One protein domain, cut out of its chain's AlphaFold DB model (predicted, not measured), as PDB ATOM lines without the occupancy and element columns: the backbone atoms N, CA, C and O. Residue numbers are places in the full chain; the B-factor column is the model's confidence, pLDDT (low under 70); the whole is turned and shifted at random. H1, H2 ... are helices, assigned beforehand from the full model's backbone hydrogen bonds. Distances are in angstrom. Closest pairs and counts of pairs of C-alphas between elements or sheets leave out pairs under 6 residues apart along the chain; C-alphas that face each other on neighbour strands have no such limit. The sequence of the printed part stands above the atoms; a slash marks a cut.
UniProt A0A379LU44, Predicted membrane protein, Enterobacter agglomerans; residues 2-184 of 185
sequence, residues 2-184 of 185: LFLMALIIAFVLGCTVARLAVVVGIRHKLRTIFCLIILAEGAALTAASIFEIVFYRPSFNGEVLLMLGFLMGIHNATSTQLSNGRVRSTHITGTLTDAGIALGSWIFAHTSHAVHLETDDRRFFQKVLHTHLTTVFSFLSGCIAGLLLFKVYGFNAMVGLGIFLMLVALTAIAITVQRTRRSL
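This is residues 2 to 184 of the 185 residues of the protein "Predicted membrane protein" of Enterobacter agglomerans (UniProt A0A379LU44). What shape? The longest helix, H5, makes a hairpin arm with H4 and a corner with H6, which packs on H2 of an up-and-down bundle, H1 to H3. What size? The printed part has 183 residues with six named helices: all helix, loose, radius of gyration of the C-alphas 20.5 A, spans 67 by 52 by 31 A.

Which is longest? H5, residues 119 to 153, measures 50.1 A, first to last C-alpha. The others? H1 is residues 2 to 27, C-alpha 2 at (19.705, 42.838, 54.325); H2 33 to 55; H3 62 to 82; H4 92 to 111; H6 155 to 182, C-alpha 182 at (-31.267, 29.146, 44.415).

Does H5 touch H4? It does with residues 122 to 136 alone, closest C-alphas Leu 129 and Ala 99, 5.4 A. And H6? H6 touches H2, closest C-alphas Gly 162 and Gly 42, 3.9 A. Every helix O i to N i+4 pair is within hydrogen-bond range.

Any cut? The printed part has none. Low confidence? In the printed part 18 residues have pLDDT under 70, among them residues 112 to 122.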
ATOM      1  N   LEU A   2      20.331  44.158  54.098       92.94
ATOM      2  CA  LEU A   2      19.705  42.838  54.325       92.94
ATOM      3  C   LEU A   2      18.202  42.907  54.657       92.94
ATOM      4  O   LEU A   2      17.412  42.188  54.060       92.94
ATOM      5  N   PHE A   3      17.788  43.824  55.537       92.38
ATOM      6  CA  PHE A   3      16.372  43.986  55.897       92.38
ATOM      7  C   PHE A   3      15.484  44.426  54.718       92.38
ATOM      8  O   PHE A   3      14.387  43.907  54.538       92.38
ATOM      9  N   LEU A   4      15.979  45.329  53.864       94.38
ATOM     10  CA  LEU A   4      15.271  45.733  52.646       94.38
ATOM     11  C   LEU A   4      15.101  44.550  51.685       94.38
ATOM     12  O   LEU A   4      14.022  44.363  51.133       94.38
ATOM     13  N   MET A   5      16.141  43.726  51.519       96.44
ATOM     14  CA  MET A   5      16.047  42.508  50.710       96.44
ATOM     15  C   MET A   5      15.020  41.536  51.286       96.44
ATOM     16  O   MET A   5      14.217  40.992  50.535       96.44
ATOM     17  N   ALA A   6      14.981  41.376  52.611       96.50
ATOM     18  CA  ALA A   6      13.971  40.558  53.269       96.50
ATOM     19  C   ALA A   6      12.543  41.083  53.019       96.50
ATOM     20  O   ALA A   6      11.658  40.286  52.723       96.50
ATOM     21  N   LEU A   7      12.321  42.404  53.041       96.44
ATOM     22  CA  LEU A   7      11.027  43.010  52.694       96.44
ATOM     23  C   LEU A   7      10.633  42.760  51.233       96.44
ATOM     24  O   LEU A   7       9.488  42.405  50.961       96.44
ATOM     25  N   ILE A   8      11.574  42.912  50.297       97.31
ATOM     26  CA  ILE A   8      11.332  42.645  48.870       97.31
ATOM     27  C   ILE A   8      10.988  41.166  48.662       97.31
ATOM     28  O   ILE A   8      10.022  40.853  47.969       97.31
ATOM     29  N   ILE A   9      11.735  40.258  49.295       98.06
ATOM     30  CA  ILE A   9      11.474  38.817  49.234       98.06
ATOM     31  C   ILE A   9      10.097  38.503  49.825       98.06
ATOM     32  O   ILE A   9       9.315  37.811  49.180       98.06
ATOM     33  N   ALA A  10       9.764  39.045  50.999       98.06
ATOM     34  CA  ALA A  10       8.457  38.861  51.625       98.06
ATOM     35  C   ALA A  10       7.321  39.324  50.697       98.06
ATOM     36  O   ALA A  10       6.371  38.577  50.468       98.06
ATOM     37  N   PHE A  11       7.454  40.501  50.084       97.50
ATOM     38  CA  PHE A  11       6.490  41.018  49.114       97.50
ATOM     39  C   PHE A  11       6.333  40.098  47.891       97.50
ATOM     40  O   PHE A  11       5.214  39.755  47.503       97.50
ATOM     41  N   VAL A  12       7.442  39.650  47.292       98.19
ATOM     42  CA  VAL A  12       7.429  38.742  46.129       98.19
ATOM     43  C   VAL A  12       6.815  37.385  46.483       98.19
ATOM     44  O   VAL A  12       6.041  36.834  45.695       98.19
ATOM     45  N   LEU A  13       7.107  36.858  47.673       98.44
ATOM     46  CA  LEU A  13       6.488  35.637  48.182       98.44
ATOM     47  C   LEU A  13       4.978  35.818  48.348       98.44
ATOM     48  O   LEU A  13       4.225  34.958  47.900       98.44
ATOM     49  N   GLY A  14       4.525  36.950  48.889       98.25
ATOM     50  CA  GLY A  14       3.103  37.282  48.994       98.25
ATOM     51  C   GLY A  14       2.402  37.285  47.634       98.25
ATOM     52  O   GLY A  14       1.386  36.611  47.449       98.25
ATOM     53  N   CYS A  15       2.995  37.952  46.640       97.31
ATOM     54  CA  CYS A  15       2.494  37.946  45.262       97.31
ATOM     55  C   CYS A  15       2.408  36.526  44.680       97.31
ATOM     56  O   CYS A  15       1.428  36.170  44.018       97.31
ATOM     57  N   THR A  16       3.432  35.708  44.937       98.31
ATOM     58  CA  THR A  16       3.524  34.325  44.458       98.31
ATOM     59  C   THR A  16       2.449  33.450  45.099       98.31
ATOM     60  O   THR A  16       1.727  32.755  44.387       98.31
ATOM     61  N   VAL A  17       2.277  33.532  46.421       98.38
ATOM     62  CA  VAL A  17       1.242  32.803  47.169       98.38
ATOM     63  C   VAL A  17      -0.151  33.175  46.668       98.38
ATOM     64  O   VAL A  17      -0.935  32.283  46.343       98.38
ATOM     65  N   ALA A  18      -0.446  34.468  46.510       97.69
ATOM     66  CA  ALA A  18      -1.728  34.920  45.975       97.69
ATOM     67  C   ALA A  18      -1.976  34.400  44.551       97.69
ATOM     68  O   ALA A  18      -3.078  33.947  44.232       97.69
ATOM     69  N   ARG A  19      -0.960  34.416  43.679       97.50
ATOM     70  CA  ARG A  19      -1.083  33.880  42.317       97.50
ATOM     71  C   ARG A  19      -1.339  32.375  42.314       97.50
ATOM     72  O   ARG A  19      -2.226  31.921  41.591       97.50
ATOM     73  N   LEU A  20      -0.598  31.610  43.111       98.12
ATOM     74  CA  LEU A  20      -0.782  30.163  43.225       98.12
ATOM     75  C   LEU A  20      -2.174  29.824  43.767       98.12
ATOM     76  O   LEU A  20      -2.859  28.989  43.177       98.12
ATOM     77  N   ALA A  21      -2.632  30.520  44.811       97.75
ATOM     78  CA  ALA A  21      -3.971  30.352  45.369       97.75
ATOM     79  C   ALA A  21      -5.063  30.589  44.313       97.75
ATOM     80  O   ALA A  21      -5.962  29.761  44.163       97.75
ATOM     81  N   VAL A  22      -4.958  31.665  43.521       97.31
ATOM     82  CA  VAL A  22      -5.904  31.948  42.428       97.31
ATOM     83  C   VAL A  22      -5.873  30.853  41.361       97.31
ATOM     84  O   VAL A  22      -6.931  30.373  40.957       97.31
ATOM     85  N   VAL A  23      -4.691  30.414  40.915       97.56
ATOM     86  CA  VAL A  23      -4.564  29.352  39.897       97.56
ATOM     87  C   VAL A  23      -5.191  28.046  40.381       97.56
ATOM     88  O   VAL A  23      -5.977  27.437  39.654       97.56
ATOM     89  N   VAL A  24      -4.882  27.631  41.609       97.50
ATOM     90  CA  VAL A  24      -5.448  26.426  42.229       97.50
ATOM     91  C   VAL A  24      -6.964  26.569  42.374       97.50
ATOM     92  O   VAL A  24      -7.706  25.684  41.949       97.50
ATOM     93  N   GLY A  25      -7.450  27.702  42.882       96.31
ATOM     94  CA  GLY A  25      -8.881  27.932  43.056       96.31
ATOM     95  C   GLY A  25      -9.660  27.922  41.744       96.31
ATOM     96  O   GLY A  25     -10.720  27.301  41.675       96.31
ATOM     97  N   ILE A  26      -9.120  28.517  40.678       94.81
ATOM     98  CA  ILE A  26      -9.726  28.460  39.340       94.81
ATOM     99  C   ILE A  26      -9.746  27.018  38.818       94.81
ATOM    100  O   ILE A  26     -10.784  26.574  38.324       94.81
ATOM    101  N   ARG A  27      -8.651  26.256  38.969       96.69
ATOM    102  CA  ARG A  27      -8.603  24.840  38.558       96.69
ATOM    103  C   ARG A  27      -9.643  23.981  39.280       96.69
ATOM    104  O   ARG A  27     -10.264  23.134  38.646       96.69
ATOM    105  N   HIS A  28      -9.886  24.239  40.562       95.88
ATOM    106  CA  HIS A  28     -10.922  23.560  41.349       95.88
ATOM    107  C   HIS A  28     -12.319  24.199  41.230       95.88
ATOM    108  O   HIS A  28     -13.225  23.825  41.972       95.88
ATOM    109  N   LYS A  29     -12.528  25.141  40.297       93.62
ATOM    110  CA  LYS A  29     -13.810  25.837  40.061       93.62
ATOM    111  C   LYS A  29     -14.374  26.542  41.312       93.62
ATOM    112  O   LYS A  29     -15.589  26.697  41.453       93.62
ATOM    113  N   LEU A  30     -13.503  27.018  42.204       94.00
ATOM    114  CA  LEU A  30     -13.874  27.771  43.403       94.00
ATOM    115  C   LEU A  30     -14.282  29.202  43.034       94.00
ATOM    116  O   LEU A  30     -13.451  30.104  42.934       94.00
ATOM    117  N   ARG A  31     -15.591  29.433  42.877       91.56
ATOM    118  CA  ARG A  31     -16.159  30.758  42.552       91.56
ATOM    119  C   ARG A  31     -15.822  31.843  43.583       91.56
ATOM    120  O   ARG A  31     -15.828  33.020  43.247       91.56
ATOM    121  N   THR A  32     -15.526  31.453  44.820       95.31
ATOM    122  CA  THR A  32     -15.240  32.349  45.950       95.31
ATOM    123  C   THR A  32     -13.745  32.509  46.238       95.31
ATOM    124  O   THR A  32     -13.398  33.025  47.296       95.31
ATOM    125  N   ILE A  33     -12.843  32.092  45.334       96.69
ATOM    126  CA  ILE A  33     -11.394  32.091  45.610       96.69
ATOM    127  C   ILE A  33     -10.861  33.461  46.052       96.69
ATOM    128  O   ILE A  33     -10.132  33.543  47.032       96.69
ATOM    129  N   PHE A  34     -11.285  34.547  45.402       95.94
ATOM    130  CA  PHE A  34     -10.886  35.899  45.799       95.94
ATOM    131  C   PHE A  34     -11.411  36.280  47.189       95.94
ATOM    132  O   PHE A  34     -10.692  36.905  47.960       95.94
ATOM    133  N   CYS A  35     -12.624  35.850  47.552       96.81
ATOM    134  CA  CYS A  35     -13.158  36.060  48.897       96.81
ATOM    135  C   CYS A  35     -12.359  35.280  49.949       96.81
ATOM    136  O   CYS A  35     -12.113  35.802  51.027       96.81
ATOM    137  N   LEU A  36     -11.928  34.053  49.639       97.44
ATOM    138  CA  LEU A  36     -11.089  33.253  50.538       97.44
ATOM    139  C   LEU A  36      -9.716  33.896  50.760       97.44
ATOM    140  O   LEU A  36      -9.212  33.866  51.879       97.44
ATOM    141  N   ILE A  37      -9.137  34.511  49.726       97.69
ATOM    142  CA  ILE A  37      -7.882  35.257  49.868       97.69
ATOM    143  C   ILE A  37      -8.085  36.477  50.774       97.69
ATOM    144  O   ILE A  37      -7.340  36.625  51.734       97.69
ATOM    145  N   ILE A  38      -9.136  37.279  50.556       97.06
ATOM    146  CA  ILE A  38      -9.449  38.441  51.413       97.06
ATOM    147  C   ILE A  38      -9.717  38.010  52.865       97.06
ATOM    148  O   ILE A  38      -9.300  38.688  53.804       97.06
ATOM    149  N   LEU A  39     -10.380  36.866  53.071       98.31
ATOM    150  CA  LEU A  39     -10.598  36.291  54.400       98.31
ATOM    151  C   LEU A  39      -9.266  35.957  55.086       98.31
ATOM    152  O   LEU A  39      -9.079  36.288  56.255       98.31
ATOM    153  N   ALA A  40      -8.343  35.327  54.354       98.06
ATOM    154  CA  ALA A  40      -7.014  34.991  54.851       98.06
ATOM    155  C   ALA A  40      -6.168  36.244  55.131       98.06
ATOM    156  O   ALA A  40      -5.493  36.292  56.156       98.06
ATOM    157  N   GLU A  41      -6.240  37.271  54.279       97.62
ATOM    158  CA  GLU A  41      -5.599  38.569  54.520       97.62
ATOM    159  C   GLU A  41      -6.117  39.218  55.806       97.62
ATOM    160  O   GLU A  41      -5.319  39.655  56.632       97.62
ATOM    161  N   GLY A  42      -7.439  39.238  56.005       98.06
ATOM    162  CA  GLY A  42      -8.056  39.772  57.218       98.06
ATOM    163  C   GLY A  42      -7.610  39.024  58.474       98.06
ATOM    164  O   GLY A  42      -7.179  39.650  59.440       98.06
ATOM    165  N   ALA A  43      -7.630  37.688  58.438       98.31
ATOM    166  CA  ALA A  43      -7.190  36.852  59.552       98.31
ATOM    167  C   ALA A  43      -5.700  37.051  59.876       98.31
ATOM    168  O   ALA A  43      -5.334  37.209  61.042       98.31
ATOM    169  N   ALA A  44      -4.840  37.089  58.858       97.62
ATOM    170  CA  ALA A  44      -3.408  37.291  59.027       97.62
ATOM    171  C   ALA A  44      -3.069  38.714  59.503       97.62
ATOM    172  O   ALA A  44      -2.206  38.867  60.365       97.62
ATOM    173  N   LEU A  45      -3.775  39.744  59.022       97.44
ATOM    174  CA  LEU A  45      -3.627  41.120  59.508       97.44
ATOM    175  C   LEU A  45      -4.032  41.234  60.983       97.44
ATOM    176  O   LEU A  45      -3.300  41.826  61.779       97.44
ATOM    177  N   THR A  46      -5.164  40.636  61.368       97.62
ATOM    178  CA  THR A  46      -5.597  40.578  62.769       97.62
ATOM    179  C   THR A  46      -4.569  39.841  63.628       97.62
ATOM    180  O   THR A  46      -4.185  40.359  64.675       97.62
ATOM    181  N   ALA A  47      -4.067  38.688  63.179       96.06
ATOM    182  CA  ALA A  47      -3.057  37.920  63.904       96.06
ATOM    183  C   ALA A  47      -1.744  38.699  64.081       96.06
ATOM    184  O   ALA A  47      -1.223  38.759  65.191       96.06
ATOM    185  N   ALA A  48      -1.246  39.349  63.024       94.38
ATOM    186  CA  ALA A  48      -0.046  40.185  63.077       94.38
ATOM    187  C   ALA A  48      -0.207  41.359  64.054       94.38
ATOM    188  O   ALA A  48       0.712  41.692  64.796       94.38
ATOM    189  N   SER A  49      -1.398  41.955  64.089       94.62
ATOM    190  CA  SER A  49      -1.704  43.070  64.983       94.62
ATOM    191  C   SER A  49      -1.793  42.630  66.442       94.62
ATOM    192  O   SER A  49      -1.247  43.297  67.312       94.62
ATOM    193  N   ILE A  50      -2.443  41.493  66.721       94.62
ATOM    194  CA  ILE A  50      -2.501  40.911  68.072       94.62
ATOM    195  C   ILE A  50      -1.100  40.525  68.542       94.62
ATOM    196  O   ILE A  50      -0.744  40.815  69.681       94.62
ATOM    197  N   PHE A  51      -0.302  39.905  67.669       92.44
ATOM    198  CA  PHE A  51       1.086  39.561  67.964       92.44
ATOM    199  C   PHE A  51       1.869  40.794  68.418       92.44
ATOM    200  O   PHE A  51       2.484  40.775  69.479       92.44
ATOM    201  N   GLU A  52       1.762  41.893  67.679       91.44
ATOM    202  CA  GLU A  52       2.451  43.131  68.026       91.44
ATOM    203  C   GLU A  52       1.945  43.756  69.329       91.44
ATOM    204  O   GLU A  52       2.745  44.233  70.125       91.44
ATOM    205  N   ILE A  53       0.635  43.724  69.591       91.94
ATOM    206  CA  ILE A  53       0.057  44.229  70.849       91.94
ATOM    207  C   ILE A  53       0.590  43.446  72.055       91.94
ATOM    208  O   ILE A  53       0.863  44.035  73.099       91.94
ATOM    209  N   VAL A  54       0.728  42.123  71.929       91.19
ATOM    210  CA  VAL A  54       1.134  41.237  73.031       91.19
ATOM    211  C   VAL A  54       2.650  41.230  73.236       91.19
ATOM    212  O   VAL A  54       3.112  41.197  74.376       91.19
ATOM    213  N   PHE A  55       3.427  41.253  72.155       86.31
ATOM    214  CA  PHE A  55       4.879  41.050  72.185       86.31
ATOM    215  C   PHE A  55       5.695  42.315  71.900       86.31
ATOM    216  O   PHE A  55       6.908  42.209  71.710       86.31
ATOM    217  N   TYR A  56       5.060  43.494  71.903       81.50
ATOM    218  CA  TYR A  56       5.683  44.782  71.591       81.50
ATOM    219  C   TYR A  56       7.065  44.954  72.241       81.50
ATOM    220  O   TYR A  56       7.205  44.901  73.469       81.50
ATOM    221  N   ARG A  57       8.089  45.222  71.421       75.38
ATOM    222  CA  ARG A  57       9.437  45.565  71.892       75.38
ATOM    223  C   ARG A  57       9.888  46.905  71.301       75.38
ATOM    224  O   ARG A  57      10.000  47.012  70.085       75.38
ATOM    225  N   PRO A  58      10.258  47.905  72.127       68.75
ATOM    226  CA  PRO A  58      10.634  49.242  71.649       68.75
ATOM    227  C   PRO A  58      11.813  49.278  70.665       68.75
ATOM    228  O   PRO A  58      11.994  50.259  69.950       68.75
ATOM    229  N   SER A  59      12.652  48.242  70.663       65.88
ATOM    230  CA  SER A  59      13.936  48.234  69.969       65.88
ATOM    231  C   SER A  59      13.892  47.691  68.537       65.88
ATOM    232  O   SER A  59      14.782  48.055  67.766       65.88
ATOM    233  N   PHE A  60      12.915  46.857  68.141       64.31
ATOM    234  CA  PHE A  60      12.849  46.353  66.759       64.31
ATOM    235  C   PHE A  60      11.524  45.644  66.402       64.31
ATOM    236  O   PHE A  60      11.269  44.546  66.881       64.31
ATOM    237  N   ASN A  61      10.753  46.204  65.458       79.88
ATOM    238  CA  ASN A  61       9.485  45.625  64.961       79.88
ATOM    239  C   ASN A  61       9.623  45.023  63.548       79.88
ATOM    240  O   ASN A  61       8.720  45.102  62.712       79.88
ATOM    241  N   GLY A  62      10.797  44.462  63.239       87.62
ATOM    242  CA  GLY A  62      11.107  43.936  61.906       87.62
ATOM    243  C   GLY A  62      10.171  42.810  61.458       87.62
ATOM    244  O   GLY A  62       9.845  42.722  60.277       87.62
ATOM    245  N   GLU A  63       9.696  41.988  62.391       89.31
ATOM    246  CA  GLU A  63       8.815  40.845  62.117       89.31
ATOM    247  C   GLU A  63       7.461  41.287  61.551       89.31
ATOM    248  O   GLU A  63       7.036  40.804  60.499       89.31
ATOM    249  N   VAL A  64       6.821  42.275  62.184       91.12
ATOM    250  CA  VAL A  64       5.555  42.844  61.706       91.12
ATOM    251  C   VAL A  64       5.734  43.532  60.365       91.12
ATOM    252  O   VAL A  64       4.894  43.377  59.487       91.12
ATOM    253  N   LEU A  65       6.842  44.243  60.152       92.94
ATOM    254  CA  LEU A  65       7.126  44.866  58.859       92.94
ATOM    255  C   LEU A  65       7.280  43.827  57.739       92.94
ATOM    256  O   LEU A  65       6.760  44.039  56.643       92.94
ATOM    257  N   LEU A  66       7.938  42.692  58.001       95.50
ATOM    258  CA  LEU A  66       8.043  41.586  57.042       95.50
ATOM    259  C   LEU A  66       6.678  40.950  56.759       95.50
ATOM    260  O   LEU A  66       6.341  40.727  55.596       95.50
ATOM    261  N   MET A  67       5.871  40.720  57.797       95.25
ATOM    262  CA  MET A  67       4.506  40.201  57.660       95.25
ATOM    263  C   MET A  67       3.612  41.158  56.861       95.25
ATOM    264  O   MET A  67       2.911  40.733  55.945       95.25
ATOM    265  N   LEU A  68       3.668  42.460  57.146       95.12
ATOM    266  CA  LEU A  68       2.936  43.482  56.400       95.12
ATOM    267  C   LEU A  68       3.432  43.590  54.953       95.12
ATOM    268  O   LEU A  68       2.617  43.764  54.052       95.12
ATOM    269  N   GLY A  69       4.736  43.440  54.702       96.50
ATOM    270  CA  GLY A  69       5.295  43.371  53.350       96.50
ATOM    271  C   GLY A  69       4.758  42.174  52.560       96.50
ATOM    272  O   GLY A  69       4.339  42.326  51.411       96.50
ATOM    273  N   PHE A  70       4.691  41.003  53.194       98.06
ATOM    274  CA  PHE A  70       4.069  39.807  52.628       98.06
ATOM    275  C   PHE A  70       2.573  40.008  52.341       98.06
ATOM    276  O   PHE A  70       2.127  39.752  51.220       98.06
ATOM    277  N   LEU A  71       1.808  40.536  53.303       97.25
ATOM    278  CA  LEU A  71       0.383  40.846  53.131       97.25
ATOM    279  C   LEU A  71       0.144  41.874  52.024       97.25
ATOM    280  O   LEU A  71      -0.751  41.697  51.206       97.25
ATOM    281  N   MET A  72       0.980  42.907  51.930       95.69
ATOM    282  CA  MET A  72       0.905  43.891  50.850       95.69
ATOM    283  C   MET A  72       1.132  43.241  49.476       95.69
ATOM    284  O   MET A  72       0.465  43.605  48.505       95.69
ATOM    285  N   GLY A  73       2.034  42.259  49.388       96.88
ATOM    286  CA  GLY A  73       2.234  41.450  48.185       96.88
ATOM    287  C   GLY A  73       0.985  40.652  47.807       96.88
ATOM    288  O   GLY A  73       0.546  40.698  46.653       96.88
ATOM    289  N   ILE A  74       0.363  39.981  48.784       97.31
ATOM    290  CA  ILE A  74      -0.910  39.272  48.578       97.31
ATOM    291  C   ILE A  74      -1.979  40.241  48.066       97.31
ATOM    292  O   ILE A  74      -2.601  39.965  47.036       97.31
ATOM    293  N   HIS A  75      -2.149  41.386  48.724       95.12
ATOM    294  CA  HIS A  75      -3.185  42.360  48.398       95.12
ATOM    295  C   HIS A  75      -3.049  42.886  46.970       95.12
ATOM    296  O   HIS A  75      -3.999  42.879  46.179       95.12
ATOM    297  N   ASN A  76      -1.831  43.286  46.601       93.88
ATOM    298  CA  ASN A  76      -1.545  43.861  45.293       93.88
ATOM    299  C   ASN A  76      -1.741  42.837  44.170       93.88
ATOM    300  O   ASN A  76      -2.344  43.156  43.137       93.88
ATOM    301  N   ALA A  77      -1.292  41.597  44.367       94.88
ATOM    302  CA  ALA A  77      -1.509  40.524  43.401       94.88
ATOM    303  C   ALA A  77      -2.992  40.135  43.292       94.88
ATOM    304  O   ALA A  77      -3.475  39.860  42.192       94.88
ATOM    305  N   THR A  78      -3.730  40.133  44.401       94.75
ATOM    306  CA  THR A  78      -5.160  39.794  44.441       94.75
ATOM    307  C   THR A  78      -5.994  40.848  43.719       94.75
ATOM    308  O   THR A  78      -6.759  40.502  42.820       94.75
ATOM    309  N   SER A  79      -5.786  42.132  44.022       90.94
ATOM    310  CA  SER A  79      -6.474  43.256  43.372       90.94
ATOM    311  C   SER A  79      -6.201  43.314  41.863       90.94
ATOM    312  O   SER A  79      -7.121  43.456  41.050       90.94
ATOM    313  N   THR A  80      -4.945  43.090  41.460       91.12
ATOM    314  CA  THR A  80      -4.563  43.041  40.041       91.12
ATOM    315  C   THR A  80      -5.271  41.897  39.315       91.12
ATOM    316  O   THR A  80      -5.813  42.094  38.230       91.12
ATOM    317  N   GLN A  81      -5.297  40.698  39.898       93.31
ATOM    318  CA  GLN A  81      -5.937  39.537  39.277       93.31
ATOM    319  C   GLN A  81      -7.463  39.670  39.227       93.31
ATOM    320  O   GLN A  81      -8.061  39.343  38.206       93.31
ATOM    321  N   LEU A  82      -8.085  40.195  40.287       90.75
ATOM    322  CA  LEU A  82      -9.532  40.411  40.356       90.75
ATOM    323  C   LEU A  82     -10.010  41.438  39.321       90.75
ATOM    324  O   LEU A  82     -11.075  41.280  38.729       90.75
ATOM    325  N   SER A  83      -9.212  42.478  39.073       85.88
ATOM    326  CA  SER A  83      -9.536  43.548  38.123       85.88
ATOM    327  C   SER A  83      -9.113  43.263  36.676       85.88
ATOM    328  O   SER A  83      -9.264  44.133  35.814       85.88
ATOM    329  N   ASN A  84      -8.568  42.078  36.374       85.38
ATOM    330  CA  ASN A  84      -7.917  41.776  35.091       85.38
ATOM    331  C   ASN A  84      -6.841  42.814  34.711       85.38
ATOM    332  O   ASN A  84      -6.736  43.238  33.561       85.38
ATOM    333  N   GLY A  85      -6.070  43.267  35.697       77.69
ATOM    334  CA  GLY A  85      -4.975  44.216  35.527       77.69
ATOM    335  C   GLY A  85      -5.384  45.687  35.467       77.69
ATOM    336  O   GLY A  85      -4.490  46.527  35.378       77.69
ATOM    337  N   ARG A  86      -6.685  46.002  35.545       71.94
ATOM    338  CA  ARG A  86      -7.213  47.373  35.437       71.94
ATOM    339  C   ARG A  86      -6.997  48.227  36.687       71.94
ATOM    340  O   ARG A  86      -6.939  49.443  36.566       71.94
ATOM    341  N   VAL A  87      -6.889  47.621  37.869       69.81
ATOM    342  CA  VAL A  87      -6.728  48.336  39.145       69.81
ATOM    343  C   VAL A  87      -5.450  47.870  39.837       69.81
ATOM    344  O   VAL A  87      -5.251  46.673  40.045       69.81
ATOM    345  N   ARG A  88      -4.581  48.824  40.199       76.62
ATOM    346  CA  ARG A  88      -3.361  48.605  40.993       76.62
ATOM    347  C   ARG A  88      -3.199  49.743  42.001       76.62
ATOM    348  O   ARG A  88      -3.067  50.896  41.603       76.62
ATOM    349  N   SER A  89      -3.162  49.420  43.288       71.69
ATOM    350  CA  SER A  89      -3.002  50.377  44.401       71.69
ATOM    351  C   SER A  89      -1.695  51.181  44.332       71.69
ATOM    352  O   SER A  89      -1.663  52.352  44.691       71.69
ATOM    353  N   THR A  90      -0.615  50.576  43.832       79.44
ATOM    354  CA  THR A  90       0.723  51.191  43.751       79.44
ATOM    355  C   THR A  90       0.951  52.026  42.494       79.44
ATOM    356  O   THR A  90       1.920  52.775  42.430       79.44
ATOM    357  N   HIS A  91       0.064  51.936  41.501       82.88
ATOM    358  CA  HIS A  91       0.137  52.719  40.264       82.88
ATOM    359  C   HIS A  91      -0.807  53.931  40.318       82.88
ATOM    360  O   HIS A  91      -1.448  54.301  39.330       82.88
ATOM    361  N   ILE A  92      -0.939  54.537  41.500       82.62
ATOM    362  CA  ILE A  92      -1.858  55.656  41.717       82.62
ATOM    363  C   ILE A  92      -1.453  56.891  40.909       82.62
ATOM    364  O   ILE A  92      -2.314  57.585  40.383       82.62
ATOM    365  N   THR A  93      -0.148  57.122  40.739       84.81
ATOM    366  CA  THR A  93       0.384  58.225  39.931       84.81
ATOM    367  C   THR A  93      -0.021  58.083  38.471       84.81
ATOM    368  O   THR A  93      -0.568  59.026  37.916       84.81
ATOM    369  N   GLY A  94       0.141  56.899  37.876       83.69
ATOM    370  CA  GLY A  94      -0.327  56.661  36.512       83.69
ATOM    371  C   GLY A  94      -1.852  56.712  36.390       83.69
ATOM    372  O   GLY A  94      -2.361  57.303  35.449       83.69
ATOM    373  N   THR A  95      -2.594  56.216  37.388       82.31
ATOM    374  CA  THR A  95      -4.068  56.353  37.426       82.31
ATOM    375  C   THR A  95      -4.496  57.827  37.441       82.31
ATOM    376  O   THR A  95      -5.477  58.197  36.798       82.31
ATOM    377  N   LEU A  96      -3.758  58.677  38.161       82.19
ATOM    378  CA  LEU A  96      -3.982  60.119  38.207       82.19
ATOM    379  C   LEU A  96      -3.604  60.797  36.883       82.19
ATOM    380  O   LEU A  96      -4.318  61.696  36.445       82.19
ATOM    381  N   THR A  97      -2.525  60.359  36.227       85.12
ATOM    382  CA  THR A  97      -2.155  60.814  34.878       85.12
ATOM    383  C   THR A  97      -3.269  60.513  33.880       85.12
ATOM    384  O   THR A  97      -3.714  61.425  33.186       85.12
ATOM    385  N   ASP A  98      -3.781  59.282  33.865       82.88
ATOM    386  CA  ASP A  98      -4.876  58.871  32.981       82.88
ATOM    387  C   ASP A  98      -6.157  59.673  33.264       82.88
ATOM    388  O   ASP A  98      -6.826  60.133  32.336       82.88
ATOM    389  N   ALA A  99      -6.469  59.926  34.544       82.44
ATOM    390  CA  ALA A  99      -7.571  60.804  34.942       82.44
ATOM    391  C   ALA A  99      -7.385  62.235  34.418       82.44
ATOM    392  O   ALA A  99      -8.330  62.832  33.908       82.44
ATOM    393  N   GLY A 100      -6.172  62.783  34.530       83.88
ATOM    394  CA  GLY A 100      -5.832  64.117  34.041       83.88
ATOM    395  C   GLY A 100      -5.972  64.236  32.524       83.88
ATOM    396  O   GLY A 100      -6.568  65.198  32.043       83.88
ATOM    397  N   ILE A 101      -5.498  63.234  31.774       82.56
ATOM    398  CA  ILE A 101      -5.660  63.161  30.314       82.56
ATOM    399  C   ILE A 101      -7.150  63.114  29.955       82.56
ATOM    400  O   ILE A 101      -7.615  63.934  29.164       82.56
ATOM    401  N   ALA A 102      -7.919  62.216  30.581       80.12
ATOM    402  CA  ALA A 102      -9.354  62.083  30.329       80.12
ATOM    403  C   ALA A 102     -10.136  63.363  30.669       80.12
ATOM    404  O   ALA A 102     -11.051  63.741  29.936       80.12
ATOM    405  N   LEU A 103      -9.765  64.056  31.753       81.31
ATOM    406  CA  LEU A 103     -10.347  65.342  32.133       81.31
ATOM    407  C   LEU A 103     -10.050  66.415  31.082       81.31
ATOM    408  O   LEU A 103     -10.964  67.128  30.674       81.31
ATOM    409  N   GLY A 104      -8.804  66.502  30.609       82.75
ATOM    410  CA  GLY A 104      -8.408  67.433  29.549       82.75
ATOM    411  C   GLY A 104      -9.195  67.208  28.258       82.75
ATOM    412  O   GLY A 104      -9.761  68.153  27.709       82.75
ATOM    413  N   SER A 105      -9.319  65.951  27.820       80.19
ATOM    414  CA  SER A 105     -10.131  65.579  26.655       80.19
ATOM    415  C   SER A 105     -11.611  65.918  26.844       80.19
ATOM    416  O   SER A 105     -12.250  66.418  25.920       80.19
ATOM    417  N   TRP A 106     -12.161  65.700  28.044       78.50
ATOM    418  CA  TRP A 106     -13.556  66.024  28.350       78.50
ATOM    419  C   TRP A 106     -13.835  67.533  28.354       78.50
ATOM    420  O   TRP A 106     -14.859  67.957  27.811       78.50
ATOM    421  N   ILE A 107     -12.932  68.337  28.929       82.19
ATOM    422  CA  ILE A 107     -13.022  69.807  28.934       82.19
ATOM    423  C   ILE A 107     -12.939  70.336  27.501       82.19
ATOM    424  O   ILE A 107     -13.795  71.120  27.097       82.19
ATOM    425  N   PHE A 108     -11.964  69.870  26.715       79.62
ATOM    426  CA  PHE A 108     -11.819  70.268  25.313       79.62
ATOM    427  C   PHE A 108     -13.089  69.956  24.509       79.62
ATOM    428  O   PHE A 108     -13.626  70.836  23.843       79.62
ATOM    429  N   ALA A 109     -13.649  68.754  24.664       72.31
ATOM    430  CA  ALA A 109     -14.902  68.363  24.016       72.31
ATOM    431  C   ALA A 109     -16.141  69.169  24.479       72.31
ATOM    432  O   ALA A 109     -17.159  69.150  23.790       72.31
ATOM    433  N   HIS A 110     -16.092  69.848  25.635       67.44
ATOM    434  CA  HIS A 110     -17.164  70.733  26.120       67.44
ATOM    435  C   HIS A 110     -16.986  72.196  25.700       67.44
ATOM    436  O   HIS A 110     -17.976  72.876  25.445       67.44
ATOM    437  N   THR A 111     -15.752  72.693  25.639       71.50
ATOM    438  CA  THR A 111     -15.449  74.071  25.221       71.50
ATOM    439  C   THR A 111     -15.506  74.221  23.704       71.50
ATOM    440  O   THR A 111     -15.955  75.244  23.188       71.50
ATOM    441  N   SER A 112     -15.090  73.195  22.969       61.03
ATOM    442  CA  SER A 112     -15.107  73.182  21.514       61.03
ATOM    443  C   SER A 112     -16.457  72.672  21.010       61.03
ATOM    444  O   SER A 112     -16.592  71.514  20.634       61.03
ATOM    445  N   HIS A 113     -17.449  73.556  20.894       52.69
ATOM    446  CA  HIS A 113     -18.704  73.308  20.159       52.69
ATOM    447  C   HIS A 113     -18.499  72.994  18.647       52.69
ATOM    448  O   HIS A 113     -19.460  72.996  17.884       52.69
ATOM    449  N   ALA A 114     -17.255  72.781  18.195       50.16
ATOM    450  CA  ALA A 114     -16.800  73.086  16.840       50.16
ATOM    451  C   ALA A 114     -16.070  71.956  16.094       50.16
ATOM    452  O   ALA A 114     -15.666  72.176  14.958       50.16
ATOM    453  N   VAL A 115     -15.895  70.756  16.649       48.03
ATOM    454  CA  VAL A 115     -15.338  69.638  15.866       48.03
ATOM    455  C   VAL A 115     -16.114  68.373  16.190       48.03
ATOM    456  O   VAL A 115     -16.352  68.088  17.357       48.03
ATOM    457  N   HIS A 116     -16.532  67.671  15.139       50.38
ATOM    458  CA  HIS A 116     -17.286  66.417  15.083       50.38
ATOM    459  C   HIS A 116     -16.774  65.288  16.008       50.38
ATOM    460  O   HIS A 116     -16.325  64.252  15.536       50.38
ATOM    461  N   LEU A 117     -16.848  65.458  17.325       53.28
ATOM    462  CA  LEU A 117     -16.774  64.363  18.283       53.28
ATOM    463  C   LEU A 117     -18.205  63.878  18.486       53.28
ATOM    464  O   LEU A 117     -19.048  64.597  19.031       53.28
ATOM    465  N   GLU A 118     -18.496  62.687  17.970       57.44
ATOM    466  CA  GLU A 118     -19.798  62.057  18.137       57.44
ATOM    467  C   GLU A 118     -20.136  61.954  19.632       57.44
ATOM    468  O   GLU A 118     -19.273  61.845  20.507       57.44
ATOM    469  N   THR A 119     -21.426  62.007  19.960       58.22
ATOM    470  CA  THR A 119     -21.906  61.956  21.355       58.22
ATOM    471  C   THR A 119     -21.429  60.717  22.129       58.22
ATOM    472  O   THR A 119     -21.434  60.738  23.366       58.22
ATOM    473  N   ASP A 120     -20.983  59.675  21.424       60.97
ATOM    474  CA  ASP A 120     -20.441  58.441  21.986       60.97
ATOM    475  C   ASP A 120     -19.039  58.632  22.605       60.97
ATOM    476  O   ASP A 120     -18.794  58.176  23.728       60.97
ATOM    477  N   ASP A 121     -18.174  59.445  21.986       65.00
ATOM    478  CA  ASP A 121     -16.833  59.757  22.505       65.00
ATOM    479  C   ASP A 121     -16.909  60.521  23.833       65.00
ATOM    480  O   ASP A 121     -16.189  60.236  24.795       65.00
ATOM    481  N   ARG A 122     -17.867  61.447  23.959       65.19
ATOM    482  CA  ARG A 122     -18.095  62.203  25.204       65.19
ATOM    483  C   ARG A 122     -18.487  61.302  26.372       65.19
ATOM    484  O   ARG A 122     -17.985  61.479  27.484       65.19
ATOM    485  N   ARG A 123     -19.393  60.348  26.137       70.31
ATOM    486  CA  ARG A 123     -19.848  59.396  27.165       70.31
ATOM    487  C   ARG A 123     -18.742  58.416  27.545       70.31
ATOM    488  O   ARG A 123     -18.655  58.031  28.714       70.31
ATOM    489  N   PHE A 124     -17.894  58.040  26.592       73.81
ATOM    490  CA  PHE A 124     -16.717  57.219  26.842       73.81
ATOM    491  C   PHE A 124     -15.732  57.921  27.790       73.81
ATOM    492  O   PHE A 124     -15.441  57.382  28.861       73.81
ATOM    493  N   PHE A 125     -15.312  59.155  27.483       68.88
ATOM    494  CA  PHE A 125     -14.383  59.907  28.341       68.88
ATOM    495  C   PHE A 125     -14.949  60.180  29.739       68.88
ATOM    496  O   PHE A 125     -14.216  60.082  30.719       68.88
ATOM    497  N   GLN A 126     -16.257  60.429  29.868       74.44
ATOM    498  CA  GLN A 126     -16.907  60.560  31.179       74.44
ATOM    499  C   GLN A 126     -16.834  59.275  32.011       74.44
ATOM    500  O   GLN A 126     -16.529  59.337  33.200       74.44
ATOM    501  N   LYS A 127     -17.098  58.108  31.410       75.38
ATOM    502  CA  LYS A 127     -17.018  56.815  32.114       75.38
ATOM    503  C   LYS A 127     -15.591  56.492  32.550       75.38
ATOM    504  O   LYS A 127     -15.385  56.023  33.672       75.38
ATOM    505  N   VAL A 128     -14.617  56.753  31.679       71.94
ATOM    506  CA  VAL A 128     -13.188  56.576  31.971       71.94
ATOM    507  C   VAL A 128     -12.778  57.492  33.125       71.94
ATOM    508  O   VAL A 128     -12.307  57.008  34.153       71.94
ATOM    509  N   LEU A 129     -13.070  58.792  33.017       77.44
ATOM    510  CA  LEU A 129     -12.779  59.786  34.049       77.44
ATOM    511  C   LEU A 129     -13.420  59.430  35.395       77.44
ATOM    512  O   LEU A 129     -12.740  59.460  36.418       77.44
ATOM    513  N   HIS A 130     -14.698  59.039  35.401       81.12
ATOM    514  CA  HIS A 130     -15.388  58.602  36.613       81.12
ATOM    515  C   HIS A 130     -14.665  57.418  37.262       81.12
ATOM    516  O   HIS A 130     -14.392  57.448  38.455       81.12
ATOM    517  N   THR A 131     -14.293  56.398  36.486       74.69
ATOM    518  CA  THR A 131     -13.614  55.201  37.011       74.69
ATOM    519  C   THR A 131     -12.264  55.542  37.648       74.69
ATOM    520  O   THR A 131     -11.967  55.078  38.756       74.69
ATOM    521  N   HIS A 132     -11.456  56.385  36.997       77.56
ATOM    522  CA  HIS A 132     -10.169  56.805  37.550       77.56
ATOM    523  C   HIS A 132     -10.337  57.700  38.779       77.56
ATOM    524  O   HIS A 132      -9.698  57.443  39.797       77.56
ATOM    525  N   LEU A 133     -11.232  58.692  38.738       81.44
ATOM    526  CA  LEU A 133     -11.491  59.572  39.880       81.44
ATOM    527  C   LEU A 133     -12.031  58.796  41.079       81.44
ATOM    528  O   LEU A 133     -11.528  58.988  42.180       81.44
ATOM    529  N   THR A 134     -12.990  57.882  40.891       83.62
ATOM    530  CA  THR A 134     -13.474  57.021  41.980       83.62
ATOM    531  C   THR A 134     -12.317  56.243  42.597       83.62
ATOM    532  O   THR A 134     -12.162  56.250  43.813       83.62
ATOM    533  N   THR A 135     -11.454  55.639  41.776       78.00
ATOM    534  CA  THR A 135     -10.288  54.888  42.268       78.00
ATOM    535  C   THR A 135      -9.332  55.787  43.059       78.00
ATOM    536  O   THR A 135      -8.901  55.413  44.150       78.00
ATOM    537  N   VAL A 136      -9.044  56.989  42.554       83.62
ATOM    538  CA  VAL A 136      -8.162  57.967  43.208       83.62
ATOM    539  C   VAL A 136      -8.739  58.442  44.540       83.62
ATOM    540  O   VAL A 136      -8.043  58.404  45.555       83.62
ATOM    541  N   PHE A 137     -10.009  58.845  44.571       87.06
ATOM    542  CA  PHE A 137     -10.656  59.328  45.788       87.06
ATOM    543  C   PHE A 137     -10.829  58.220  46.828       87.06
ATOM    544  O   PHE A 137     -10.572  58.457  48.009       87.06
ATOM    545  N   SER A 138     -11.200  57.004  46.422       86.00
ATOM    546  CA  SER A 138     -11.278  55.857  47.333       86.00
ATOM    547  C   SER A 138      -9.909  55.505  47.919       86.00
ATOM    548  O   SER A 138      -9.811  55.270  49.121       86.00
ATOM    549  N   PHE A 139      -8.843  55.530  47.112       84.12
ATOM    550  CA  PHE A 139      -7.483  55.294  47.598       84.12
ATOM    551  C   PHE A 139      -7.039  56.375  48.590       84.12
ATOM    552  O   PHE A 139      -6.630  56.059  49.705       84.12
ATOM    553  N   LEU A 140      -7.170  57.654  48.222       87.31
ATOM    554  CA  LEU A 140      -6.701  58.768  49.043       87.31
ATOM    555  C   LEU A 140      -7.467  58.871  50.367       87.31
ATOM    556  O   LEU A 140      -6.854  59.024  51.422       87.31
ATOM    557  N   SER A 141      -8.795  58.742  50.325       91.50
ATOM    558  CA  SER A 141      -9.619  58.732  51.539       91.50
ATOM    559  C   SER A 141      -9.287  57.541  52.439       91.50
ATOM    560  O   SER A 141      -9.154  57.725  53.648       91.50
ATOM    561  N   GLY A 142      -9.045  56.356  51.866       89.81
ATOM    562  CA  GLY A 142      -8.559  55.184  52.592       89.81
ATOM    563  C   GLY A 142      -7.197  55.410  53.257       89.81
ATOM    564  O   GLY A 142      -7.033  55.074  54.428       89.81
ATOM    565  N   CYS A 143      -6.237  56.033  52.566       88.31
ATOM    566  CA  CYS A 143      -4.928  56.374  53.134       88.31
ATOM    567  C   CYS A 143      -5.041  57.357  54.305       88.31
ATOM    568  O   CYS A 143      -4.410  57.149  55.342       88.31
ATOM    569  N   ILE A 144      -5.856  58.406  54.161       93.44
ATOM    570  CA  ILE A 144      -6.078  59.401  55.218       93.44
ATOM    571  C   ILE A 144      -6.762  58.744  56.418       93.44
ATOM    572  O   ILE A 144      -6.277  58.863  57.541       93.44
ATOM    573  N   ALA A 145      -7.856  58.012  56.188       94.25
ATOM    574  CA  ALA A 145      -8.577  57.313  57.245       94.25
ATOM    575  C   ALA A 145      -7.679  56.293  57.957       94.25
ATOM    576  O   ALA A 145      -7.656  56.260  59.184       94.25
ATOM    577  N   GLY A 146      -6.894  55.513  57.210       91.88
ATOM    578  CA  GLY A 146      -5.947  54.540  57.754       91.88
ATOM    579  C   GLY A 146      -4.859  55.187  58.611       91.88
ATOM    580  O   GLY A 146      -4.605  54.721  59.721       91.88
ATOM    581  N   LEU A 147      -4.267  56.295  58.150       93.31
ATOM    582  CA  LEU A 147      -3.283  57.059  58.922       93.31
ATOM    583  C   LEU A 147      -3.890  57.600  60.219       93.31
ATOM    584  O   LEU A 147      -3.278  57.473  61.277       93.31
ATOM    585  N   LEU A 148      -5.083  58.199  60.153       96.19
ATOM    586  CA  LEU A 148      -5.763  58.752  61.324       96.19
ATOM    587  C   LEU A 148      -6.148  57.655  62.322       96.19
ATOM    588  O   LEU A 148      -5.885  57.798  63.514       96.19
ATOM    589  N   LEU A 149      -6.704  56.540  61.840       94.69
ATOM    590  CA  LEU A 149      -7.037  55.379  62.663       94.69
ATOM    591  C   LEU A 149      -5.798  54.821  63.360       94.69
ATOM    592  O   LEU A 149      -5.829  54.609  64.570       94.69
ATOM    593  N   PHE A 150      -4.696  54.627  62.633       92.44
ATOM    594  CA  PHE A 150      -3.462  54.111  63.220       92.44
ATOM    595  C   PHE A 150      -2.816  55.116  64.181       92.44
ATOM    596  O   PHE A 150      -2.304  54.725  65.224       92.44
ATOM    597  N   LYS A 151      -2.888  56.420  63.889       94.00
ATOM    598  CA  LYS A 151      -2.378  57.469  64.785       94.00
ATOM    599  C   LYS A 151      -3.118  57.498  66.126       94.00
ATOM    600  O   LYS A 151      -2.490  57.774  67.141       94.00
ATOM    601  N   VAL A 152      -4.428  57.245  66.128       95.81
ATOM    602  CA  VAL A 152      -5.262  57.294  67.344       95.81
ATOM    603  C   VAL A 152      -5.285  55.953  68.083       95.81
ATOM    604  O   VAL A 152      -5.210  55.936  69.307       95.81
ATOM    605  N   TYR A 153      -5.372  54.834  67.361       95.50
ATOM    606  CA  TYR A 153      -5.624  53.509  67.944       95.50
ATOM    607  C   TYR A 153      -4.479  52.500  67.749       95.50
ATOM    608  O   TYR A 153      -4.564  51.383  68.261       95.50
ATOM    609  N   GLY A 154      -3.415  52.843  67.017       92.88
ATOM    610  CA  GLY A 154      -2.272  51.959  66.768       92.88
ATOM    611  C   GLY A 154      -2.682  50.616  66.157       92.88
ATOM    612  O   GLY A 154      -3.536  50.546  65.273       92.88
ATOM    613  N   PHE A 155      -2.112  49.521  66.666       92.81
ATOM    614  CA  PHE A 155      -2.412  48.165  66.194       92.81
ATOM    615  C   PHE A 155      -3.856  47.706  66.460       92.81
ATOM    616  O   PHE A 155      -4.350  46.838  65.740       92.81
ATOM    617  N   ASN A 156      -4.595  48.339  67.382       95.38
ATOM    618  CA  ASN A 156      -6.029  48.058  67.542       95.38
ATOM    619  C   ASN A 156      -6.829  48.463  66.292       95.38
ATOM    620  O   ASN A 156      -7.791  47.782  65.931       95.38
ATOM    621  N   ALA A 157      -6.413  49.520  65.579       95.19
ATOM    622  CA  ALA A 157      -7.022  49.870  64.293       95.19
ATOM    623  C   ALA A 157      -6.822  48.767  63.247       95.19
ATOM    624  O   ALA A 157      -7.742  48.466  62.487       95.19
ATOM    625  N   MET A 158      -5.641  48.146  63.216       94.50
ATOM    626  CA  MET A 158      -5.350  47.061  62.277       94.50
ATOM    627  C   MET A 158      -6.136  45.786  62.606       94.50
ATOM    628  O   MET A 158      -6.627  45.134  61.686       94.50
ATOM    629  N   VAL A 159      -6.355  45.477  63.892       96.88
ATOM    630  CA  VAL A 159      -7.294  44.418  64.312       96.88
ATOM    631  C   VAL A 159      -8.693  44.698  63.764       96.88
ATOM    632  O   VAL A 159      -9.283  43.821  63.132       96.88
ATOM    633  N   GLY A 160      -9.200  45.921  63.955       97.00
ATOM    634  CA  GLY A 160     -10.508  46.335  63.445       97.00
ATOM    635  C   GLY A 160     -10.617  46.214  61.923       97.00
ATOM    636  O   GLY A 160     -11.611  45.696  61.415       97.00
ATOM    637  N   LEU A 161      -9.573  46.615  61.190       95.75
ATOM    638  CA  LEU A 161      -9.523  46.486  59.734       95.75
ATOM    639  C   LEU A 161      -9.486  45.019  59.285       95.75
ATOM    640  O   LEU A 161     -10.191  44.651  58.347       95.75
ATOM    641  N   GLY A 162      -8.722  44.165  59.970       97.31
ATOM    642  CA  GLY A 162      -8.697  42.729  59.697       97.31
ATOM    643  C   GLY A 162     -10.067  42.081  59.909       97.31
ATOM    644  O   GLY A 162     -10.545  41.357  59.037       97.31
ATOM    645  N   ILE A 163     -10.772  42.433  60.993       98.06
ATOM    646  CA  ILE A 163     -12.156  41.993  61.240       98.06
ATOM    647  C   ILE A 163     -13.092  42.480  60.133       98.06
ATOM    648  O   ILE A 163     -13.889  41.698  59.615       98.06
ATOM    649  N   PHE A 164     -12.979  43.744  59.728       97.31
ATOM    650  CA  PHE A 164     -13.774  44.294  58.635       97.31
ATOM    651  C   PHE A 164     -13.573  43.513  57.326       97.31
ATOM    652  O   PHE A 164     -14.556  43.127  56.690       97.31
ATOM    653  N   LEU A 165     -12.327  43.201  56.953       96.94
ATOM    654  CA  LEU A 165     -12.026  42.380  55.773       96.94
ATOM    655  C   LEU A 165     -12.645  40.981  55.876       96.94
ATOM    656  O   LEU A 165     -13.247  40.504  54.911       96.94
ATOM    657  N   MET A 166     -12.561  40.344  57.047       98.44
ATOM    658  CA  MET A 166     -13.185  39.039  57.279       98.44
ATOM    659  C   MET A 166     -14.710  39.103  57.119       98.44
ATOM    660  O   MET A 166     -15.288  38.235  56.466       98.44
ATOM    661  N   LEU A 167     -15.371  40.144  57.633       98.31
ATOM    662  CA  LEU A 167     -16.817  40.337  57.468       98.31
ATOM    663  C   LEU A 167     -17.208  40.534  55.998       98.31
ATOM    664  O   LEU A 167     -18.152  39.900  55.518       98.31
ATOM    665  N   VAL A 168     -16.466  41.358  55.254       97.00
ATOM    666  CA  VAL A 168     -16.685  41.558  53.810       97.00
ATOM    667  C   VAL A 168     -16.521  40.240  53.046       97.00
ATOM    668  O   VAL A 168     -17.354  39.892  52.209       97.00
ATOM    669  N   ALA A 169     -15.489  39.459  53.359       97.38
ATOM    670  CA  ALA A 169     -15.260  38.172  52.717       97.38
ATOM    671  C   ALA A 169     -16.359  37.148  53.040       97.38
ATOM    672  O   ALA A 169     -16.896  36.511  52.130       97.38
ATOM    673  N   LEU A 170     -16.731  37.003  54.314       97.94
ATOM    674  CA  LEU A 170     -17.757  36.055  54.757       97.94
ATOM    675  C   LEU A 170     -19.129  36.383  54.167       97.94
ATOM    676  O   LEU A 170     -19.828  35.482  53.703       97.94
ATOM    677  N   THR A 171     -19.502  37.663  54.123       97.31
ATOM    678  CA  THR A 171     -20.761  38.098  53.499       97.31
ATOM    679  C   THR A 171     -20.775  37.804  51.999       97.31
ATOM    680  O   THR A 171     -21.745  37.227  51.502       97.31
ATOM    681  N   ALA A 172     -19.688  38.092  51.278       95.62
ATOM    682  CA  ALA A 172     -19.569  37.769  49.855       95.62
ATOM    683  C   ALA A 172     -19.642  36.253  49.581       95.62
ATOM    684  O   ALA A 172     -20.312  35.818  48.636       95.62
ATOM    685  N   ILE A 173     -19.012  35.434  50.431       96.00
ATOM    686  CA  ILE A 173     -19.097  33.968  50.366       96.00
ATOM    687  C   ILE A 173     -20.541  33.514  50.590       96.00
ATOM    688  O   ILE A 173     -21.075  32.763  49.770       96.00
ATOM    689  N   ALA A 174     -21.197  34.000  51.647       96.00
ATOM    690  CA  ALA A 174     -22.571  33.635  51.983       96.00
ATOM    691  C   ALA A 174     -23.539  33.960  50.836       96.00
ATOM    692  O   ALA A 174     -24.312  33.095  50.416       96.00
ATOM    693  N   ILE A 175     -23.444  35.165  50.262       94.94
ATOM    694  CA  ILE A 175     -24.251  35.590  49.109       94.94
ATOM    695  C   ILE A 175     -24.016  34.663  47.906       94.94
ATOM    696  O   ILE A 175     -24.967  34.241  47.245       94.94
ATOM    697  N   THR A 176     -22.761  34.311  47.624       92.56
ATOM    698  CA  THR A 176     -22.402  33.449  46.484       92.56
ATOM    699  C   THR A 176     -22.950  32.028  46.646       92.56
ATOM    700  O   THR A 176     -23.497  31.452  45.697       92.56
ATOM    701  N   VAL A 177     -22.862  31.466  47.854       91.44
ATOM    702  CA  VAL A 177     -23.405  30.139  48.181       91.44
ATOM    703  C   VAL A 177     -24.934  30.138  48.091       91.44
ATOM    704  O   VAL A 177     -25.510  29.237  47.479       91.44
ATOM    705  N   GLN A 178     -25.601  31.167  48.622       91.88
ATOM    706  CA  GLN A 178     -27.060  31.303  48.556       91.88
ATOM    707  C   GLN A 178     -27.570  31.415  47.114       91.88
ATOM    708  O   GLN A 178     -28.534  30.739  46.754       91.88
ATOM    709  N   ARG A 179     -26.914  32.217  46.263       89.00
ATOM    710  CA  ARG A 179     -27.274  32.343  44.838       89.00
ATOM    711  C   ARG A 179     -27.093  31.032  44.079       89.00
ATOM    712  O   ARG A 179     -27.948  30.674  43.280       89.00
ATOM    713  N   THR A 180     -26.014  30.299  44.356       85.56
ATOM    714  CA  THR A 180     -25.763  29.000  43.711       85.56
ATOM    715  C   THR A 180     -26.815  27.967  44.117       85.56
ATOM    716  O   THR A 180     -27.309  27.245  43.260       85.56
ATOM    717  N   ARG A 181     -27.227  27.947  45.394       78.69
ATOM    718  CA  ARG A 181     -28.330  27.096  45.866       78.69
ATOM    719  C   ARG A 181     -29.660  27.430  45.193       78.69
ATOM    720  O   ARG A 181     -30.337  26.515  44.755       78.69
ATOM    721  N   ARG A 182     -30.018  28.714  45.073       76.06
ATOM    722  CA  ARG A 182     -31.267  29.146  44.415       76.06
ATOM    723  C   ARG A 182     -31.320  28.859  42.913       76.06
ATOM    724  O   ARG A 182     -32.404  28.835  42.371       76.06
ATOM    725  N   SER A 183     -30.179  28.682  42.252       71.25
ATOM    726  CA  SER A 183     -30.119  28.352  40.822       71.25
ATOM    727  C   SER A 183     -30.296  26.854  40.532       71.25
ATOM    728  O   SER A 183     -30.336  26.479  39.363       71.25
ATOM    729  N   LEU A 184     -30.302  26.006  41.566       63.03
ATOM    730  CA  LEU A 184     -30.452  24.549  41.459       63.03
ATOM    731  C   LEU A 184     -31.878  24.067  41.787       63.03
ATOM    732  O   LEU A 184     -32.144  22.876  41.647       63.03
TER     733      LEU A 184